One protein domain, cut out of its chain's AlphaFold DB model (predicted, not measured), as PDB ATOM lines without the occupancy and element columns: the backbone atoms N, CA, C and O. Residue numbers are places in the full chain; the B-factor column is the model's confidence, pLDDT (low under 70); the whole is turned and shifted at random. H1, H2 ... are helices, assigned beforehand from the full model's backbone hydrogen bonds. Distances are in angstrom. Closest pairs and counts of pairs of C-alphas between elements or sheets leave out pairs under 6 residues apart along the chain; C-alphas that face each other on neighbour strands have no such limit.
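Overview. This is residues 45 to 94 of the 200 residues of an uncharacterized protein of Chryseobacterium artocarpi (UniProt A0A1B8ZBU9). The longest helix, H3, makes the middle of a small helical body, with H4 packed on one side of it and H1 crossing its later half on the other side. The short helix H2 sits near the beginning of H3, on the same side as H1. The printed part has 50 residues with four named helices, in the order H1, H2, H3, H4, and no named strand; the class is all helix. It is compact, with a radius of gyration of the C-alphas of 10.0 A, and spans 24 by 22 by 16 A.

Along the chain. Find C-alpha 66 at (-12.655, 33.953, 27.841); from there H3, residues 66 to 78, runs 18.0 A to C-alpha 78 at (-27.585, 41.741, 34.287). H4, residues 82 to 92, covers 15.1 A and ends at C-alpha 92, (-13.575, 42.308, 34.552). Look back to C-alpha 45 at (-26.693, 23.588, 30.843) for H1, residues 45 to 53, 12.2 A long. H2 is residues 58 to 61, 5.4 A.

Arrangement. Start from H3. H4 touches it, the closest C-alphas being those of Met 74 and Gly 85, 4.7 A apart. The two run opposite ways at a steep tilt of 47 degrees. H1 touches H3 about perpendicular, at 78 degrees; the closest C-alphas are those of Thr 50 and Lys 76, 6.3 A apart, and H3 touches H1 with residues 72 to 76 alone. H2 is close to H3 but not clearly touching, with C-alphas 61 and 68 closest at 5.3 A. H4 is apart from H1 and from H2. In H1, H3 and H4 every O i to N i+4 pair is within hydrogen-bond range; H2 is too short for such a pair.

Size, cuts and confidence. The C-alphas of Lys 45 and Tyr 94, the two farthest apart, are 27.0 A from each other. The printed part has no cut, and the three links between helices are tight. Look at residues 59 to 64 for pLDDT under 70; the mean of the printed part is 85.7.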
ATOM      1  N   LYS A  45     -25.270  23.498  31.177       92.00
ATOM      2  CA  LYS A  45     -26.693  23.588  30.843       92.00
ATOM      3  C   LYS A  45     -27.195  25.032  30.923       92.00
ATOM      4  O   LYS A  45     -27.729  25.542  29.943       92.00
ATOM      5  N   GLU A  46     -26.985  25.706  32.052       93.38
ATOM      6  CA  GLU A  46     -27.422  27.098  32.229       93.38
ATOM      7  C   GLU A  46     -26.684  28.068  31.296       93.38
ATOM      8  O   GLU A  46     -27.255  29.074  30.862       93.38
ATOM      9  N   TYR A  47     -25.422  27.779  30.966       91.44
ATOM     10  CA  TYR A  47     -24.671  28.547  29.979       91.44
ATOM     11  C   TYR A  47     -25.322  28.444  28.594       91.44
ATOM     12  O   TYR A  47     -25.589  29.470  27.971       91.44
ATOM     13  N   GLN A  48     -25.636  27.229  28.129       89.31
ATOM     14  CA  GLN A  48     -26.288  27.027  26.829       89.31
ATOM     15  C   GLN A  48     -27.693  27.644  26.789       89.31
ATOM     16  O   GLN A  48     -28.038  28.316  25.822       89.31
ATOM     17  N   GLU A  49     -28.471  27.523  27.867       92.94
ATOM     18  CA  GLU A  49     -29.772  28.197  27.981       92.94
ATOM     19  C   GLU A  49     -29.643  29.724  27.869       92.94
ATOM     20  O   GLU A  49     -30.496  30.388  27.282       92.94
ATOM     21  N   THR A  50     -28.566  30.298  28.411       92.06
ATOM     22  CA  THR A  50     -28.282  31.735  28.298       92.06
ATOM     23  C   THR A  50     -27.922  32.118  26.864       92.06
ATOM     24  O   THR A  50     -28.429  33.119  26.356       92.06
ATOM     25  N   VAL A  51     -27.074  31.319  26.208       90.62
ATOM     26  CA  VAL A  51     -26.717  31.496  24.792       90.62
ATOM     27  C   VAL A  51     -27.976  31.552  23.931       90.62
ATOM     28  O   VAL A  51     -28.125  32.479  23.135       90.62
ATOM     29  N   ASP A  52     -28.901  30.619  24.148       90.56
ATOM     30  CA  ASP A  52     -30.144  30.530  23.385       90.56
ATOM     31  C   ASP A  52     -31.104  31.675  23.701       90.56
ATOM     32  O   ASP A  52     -31.620  32.316  22.785       90.56
ATOM     33  N   LYS A  53     -31.298  31.990  24.990       92.44
ATOM     34  CA  LYS A  53     -32.194  33.068  25.431       92.44
ATOM     35  C   LYS A  53     -31.822  34.418  24.812       92.44
ATOM     36  O   LYS A  53     -32.707  35.167  24.413       92.44
ATOM     37  N   TYR A  54     -30.528  34.730  24.763       89.88
ATOM     38  CA  TYR A  54     -30.023  36.016  24.275       89.88
ATOM     39  C   TYR A  54     -29.572  35.979  22.806       89.88
ATOM     40  O   TYR A  54     -29.038  36.968  22.307       89.88
ATOM     41  N   GLY A  55     -29.790  34.865  22.099       87.31
ATOM     42  CA  GLY A  55     -29.509  34.748  20.666       87.31
ATOM     43  C   GLY A  55     -28.026  34.870  20.303       87.31
ATOM     44  O   GLY A  55     -27.687  35.385  19.235       87.31
ATOM     45  N   PHE A  56     -27.120  34.426  21.178       86.94
ATOM     46  CA  PHE A  56     -25.687  34.446  20.891       86.94
ATOM     47  C   PHE A  56     -25.340  33.446  19.777       86.94
ATOM     48  O   PHE A  56     -25.750  32.285  19.797       86.94
ATOM     49  N   TYR A  57     -24.530  33.874  18.805       80.56
ATOM     50  CA  TYR A  57     -24.082  33.006  17.714       80.56
ATOM     51  C   TYR A  57     -23.189  31.885  18.245       80.56
ATOM     52  O   TYR A  57     -22.022  32.119  18.571       80.56
ATOM     53  N   ARG A  58     -23.718  30.661  18.275       73.56
ATOM     54  CA  ARG A  58     -23.029  29.476  18.800       73.56
ATOM     55  C   ARG A  58     -21.617  29.305  18.219       73.56
ATOM     56  O   ARG A  58     -20.654  29.202  18.973       73.56
ATOM     57  N   ASP A  59     -21.479  29.458  16.904       66.94
ATOM     58  CA  ASP A  59     -20.210  29.296  16.173       66.94
ATOM     59  C   ASP A  59     -19.193  30.433  16.390       66.94
ATOM     60  O   ASP A  59     -18.046  30.340  15.946       66.94
ATOM     61  N   ARG A  60     -19.603  31.539  17.029       61.50
ATOM     62  CA  ARG A  60     -18.734  32.689  17.337       61.50
ATOM     63  C   ARG A  60     -18.482  32.878  18.830       61.50
ATOM     64  O   ARG A  60     -17.498  33.520  19.171       61.50
ATOM     65  N   VAL A  61     -19.362  32.367  19.691       58.62
ATOM     66  CA  VAL A  61     -19.401  32.710  21.122       58.62
ATOM     67  C   VAL A  61     -19.086  31.512  22.023       58.62
ATOM     68  O   VAL A  61     -18.580  31.693  23.130       58.62
ATOM     69  N   ILE A  62     -19.331  30.273  21.580       51.47
ATOM     70  CA  ILE A  62     -19.088  29.093  22.423       51.47
ATOM     71  C   ILE A  62     -17.588  28.794  22.499       51.47
ATOM     72  O   ILE A  62     -16.985  28.342  21.530       51.47
ATOM     73  N   GLY A  63     -16.991  29.018  23.674       55.34
ATOM     74  CA  GLY A  63     -15.682  28.468  24.055       55.34
ATOM     75  C   GLY A  63     -14.481  28.968  23.246       55.34
ATOM     76  O   GLY A  63     -13.397  28.403  23.366       55.34
ATOM     77  N   VAL A  64     -14.649  30.007  22.421       63.75
ATOM     78  CA  VAL A  64     -13.575  30.530  21.560       63.75
ATOM     79  C   VAL A  64     -12.594  31.379  22.363       63.75
ATOM     80  O   VAL A  64     -11.383  31.280  22.166       63.75
ATOM     81  N   SER A  65     -13.104  32.214  23.271       75.06
ATOM     82  CA  SER A  65     -12.282  33.038  24.150       75.06
ATOM     83  C   SER A  65     -12.968  33.303  25.488       75.06
ATOM     84  O   SER A  65     -14.195  33.355  25.578       75.06
ATOM     85  N   TYR A  66     -12.161  33.544  26.523       83.94
ATOM     86  CA  TYR A  66     -12.655  33.953  27.841       83.94
ATOM     87  C   TYR A  66     -13.570  35.183  27.763       83.94
ATOM     88  O   TYR A  66     -14.577  35.238  28.458       83.94
ATOM     89  N   LYS A  67     -13.268  36.146  26.884       83.75
ATOM     90  CA  LYS A  67     -14.065  37.368  26.718       83.75
ATOM     91  C   LYS A  67     -15.456  37.089  26.145       83.75
ATOM     92  O   LYS A  67     -16.428  37.708  26.579       83.75
ATOM     93  N   ASP A  68     -15.560  36.167  25.192       83.81
ATOM     94  CA  ASP A  68     -16.853  35.785  24.615       83.81
ATOM     95  C   ASP A  68     -17.709  35.087  25.673       83.81
ATOM     96  O   ASP A  68     -18.868  35.452  25.875       83.81
ATOM     97  N   SER A  69     -17.098  34.180  26.441       88.25
ATOM     98  CA  SER A  69     -17.763  33.545  27.576       88.25
ATOM     99  C   SER A  69     -18.180  34.553  28.640       88.25
ATOM    100  O   SER A  69     -19.321  34.521  29.089       88.25
ATOM    101  N   LEU A  70     -17.314  35.506  28.987       91.19
ATOM    102  CA  LEU A  70     -17.630  36.571  29.934       91.19
ATOM    103  C   LEU A  70     -18.837  37.397  29.471       91.19
ATOM    104  O   LEU A  70     -19.694  37.716  30.284       91.19
ATOM    105  N   THR A  71     -18.951  37.681  28.172       90.12
ATOM    106  CA  THR A  71     -20.094  38.421  27.605       90.12
ATOM    107  C   THR A  71     -21.419  37.686  27.843       90.12
ATOM    108  O   THR A  71     -22.396  38.301  28.269       90.12
ATOM    109  N   VAL A  72     -21.447  36.364  27.631       91.19
ATOM    110  CA  VAL A  72     -22.624  35.525  27.920       91.19
ATOM    111  C   VAL A  72     -22.963  35.565  29.407       91.19
ATOM    112  O   VAL A  72     -24.122  35.753  29.778       91.19
ATOM    113  N   ILE A  73     -21.951  35.445  30.269       93.88
ATOM    114  CA  ILE A  73     -22.142  35.501  31.720       93.88
ATOM    115  C   ILE A  73     -22.691  36.857  32.164       93.88
ATOM    116  O   ILE A  73     -23.609  36.898  32.976       93.88
ATOM    117  N   MET A  74     -22.204  37.960  31.600       94.69
ATOM    118  CA  MET A  74     -22.704  39.292  31.939       94.69
ATOM    119  C   MET A  74     -24.143  39.516  31.469       94.69
ATOM    120  O   MET A  74     -24.913  40.157  32.182       94.69
ATOM    121  N   ALA A  75     -24.544  38.945  30.330       92.38
ATOM    122  CA  ALA A  75     -25.947  38.944  29.912       92.38
ATOM    123  C   ALA A  75     -26.831  38.144  30.886       92.38
ATOM    124  O   ALA A  75     -27.945  38.551  31.202       92.38
ATOM    125  N   LYS A  76     -26.326  37.029  31.429       94.44
ATOM    126  CA  LYS A  76     -27.039  36.270  32.468       94.44
ATOM    127  C   LYS A  76     -27.134  37.024  33.795       94.44
ATOM    128  O   LYS A  76     -28.172  36.947  34.449       94.44
ATOM    129  N   GLU A  77     -26.062  37.700  34.200       95.12
ATOM    130  CA  GLU A  77     -25.974  38.451  35.457       95.12
ATOM    131  C   GLU A  77     -26.906  39.670  35.450       95.12
ATOM    132  O   GLU A  77     -27.648  39.886  36.405       95.12
ATOM    133  N   PHE A  78     -26.895  40.447  34.363       94.00
ATOM    134  CA  PHE A  78     -27.585  41.741  34.287       94.00
ATOM    135  C   PHE A  78     -28.859  41.735  33.441       94.00
ATOM    136  O   PHE A  78     -29.538  42.757  33.338       94.00
ATOM    137  N   GLY A  79     -29.220  40.592  32.865       91.19
ATOM    138  CA  GLY A  79     -30.440  40.450  32.087       91.19
ATOM    139  C   GLY A  79     -30.433  41.318  30.826       91.19
ATOM    140  O   GLY A  79     -29.478  41.307  30.052       91.19
ATOM    141  N   ASP A  80     -31.513  42.073  30.624       86.31
ATOM    142  CA  ASP A  80     -31.703  42.912  29.431       86.31
ATOM    143  C   ASP A  80     -30.930  44.246  29.502       86.31
ATOM    144  O   ASP A  80     -30.872  44.988  28.516       86.31
ATOM    145  N   ASP A  81     -30.270  44.547  30.630       90.44
ATOM    146  CA  ASP A  81     -29.367  45.698  30.758       90.44
ATOM    147  C   ASP A  81     -28.008  45.412  30.096       90.44
ATOM    148  O   ASP A  81     -26.963  45.200  30.725       90.44
ATOM    149  N   SER A  82     -28.034  45.422  28.766       86.00
ATOM    150  CA  SER A  82     -26.852  45.215  27.927       86.00
ATOM    151  C   SER A  82     -25.741  46.239  28.192       86.00
ATOM    152  O   SER A  82     -24.561  45.920  28.038       86.00
ATOM    153  N   GLN A  83     -26.070  47.460  28.626       88.56
ATOM    154  CA  GLN A  83     -25.069  48.490  28.910       88.56
ATOM    155  C   GLN A  83     -24.275  48.153  30.170       88.56
ATOM    156  O   GLN A  83     -23.044  48.250  30.175       88.56
ATOM    157  N   LYS A  84     -24.964  47.730  31.233       90.75
ATOM    158  CA  LYS A  84     -24.340  47.239  32.465       90.75
ATOM    159  C   LYS A  84     -23.484  46.006  32.196       90.75
ATOM    160  O   LYS A  84     -22.316  45.991  32.584       90.75
ATOM    161  N   GLY A  85     -24.002  45.044  31.430       91.38
ATOM    162  CA  GLY A  85     -23.245  43.852  31.047       91.38
ATOM    163  C   GLY A  85     -21.990  44.152  30.224       91.38
ATOM    164  O   GLY A  85     -20.918  43.605  30.497       91.38
ATOM    165  N   ASN A  86     -22.074  45.085  29.275       88.38
ATOM    166  CA  ASN A  86     -20.923  45.507  28.478       88.38
ATOM    167  C   ASN A  86     -19.852  46.200  29.331       88.38
ATOM    168  O   ASN A  86     -18.667  45.889  29.198       88.38
ATOM    169  N   ARG A  87     -20.248  47.105  30.236       89.62
ATOM    170  CA  ARG A  87     -19.313  47.772  31.160       89.62
ATOM    171  C   ARG A  87     -18.626  46.771  32.080       89.62
ATOM    172  O   ARG A  87     -17.400  46.755  32.145       89.62
ATOM    173  N   ALA A  88     -19.393  45.877  32.699       92.12
ATOM    174  CA  ALA A  88     -18.856  44.812  33.534       92.12
ATOM    175  C   ALA A  88     -17.850  43.933  32.773       92.12
ATOM    176  O   ALA A  88     -16.749  43.701  33.262       92.12
ATOM    177  N   THR A  89     -18.182  43.519  31.544       91.19
ATOM    178  CA  THR A  89     -17.283  42.729  30.682       91.19
ATOM    179  C   THR A  89     -15.960  43.453  30.436       91.19
ATOM    180  O   THR A  89     -14.895  42.840  30.508       91.19
ATOM    181  N   LEU A  90     -16.005  44.759  30.148       87.69
ATOM    182  CA  LEU A  90     -14.804  45.563  29.905       87.69
ATOM    183  C   LEU A  90     -13.943  45.727  31.156       87.69
ATOM    184  O   LEU A  90     -12.722  45.744  31.034       87.69
ATOM    185  N   HIS A  91     -14.564  45.860  32.327       90.25
ATOM    186  CA  HIS A  91     -13.846  46.031  33.585       90.25
ATOM    187  C   HIS A  91     -13.216  44.703  34.001       90.25
ATOM    188  O   HIS A  91     -12.002  44.628  34.129       90.25
ATOM    189  N   VAL A  92     -14.018  43.644  34.121       90.88
ATOM    190  CA  VAL A  92     -13.575  42.308  34.552       90.88
ATOM    191  C   VAL A  92     -12.582  41.681  33.572       90.88
ATOM    192  O   VAL A  92     -11.625  41.027  33.973       90.88
ATOM    193  N   GLY A  93     -12.787  41.877  32.270       89.50
ATOM    194  CA  GLY A  93     -11.890  41.361  31.236       89.50
ATOM    195  C   GLY A  93     -10.617  42.188  31.039       89.50
ATOM    196  O   GLY A  93      -9.832  41.872  30.144       89.50
ATOM    197  N   TYR A  94     -10.419  43.268  31.800       90.69
ATOM    198  CA  TYR A  94      -9.251  44.124  31.647       90.69
ATOM    199  C   TYR A  94      -8.001  43.406  32.170       90.69
ATOM    200  O   TYR A  94      -7.957  42.993  33.321       90.69
TER     201      TYR A  94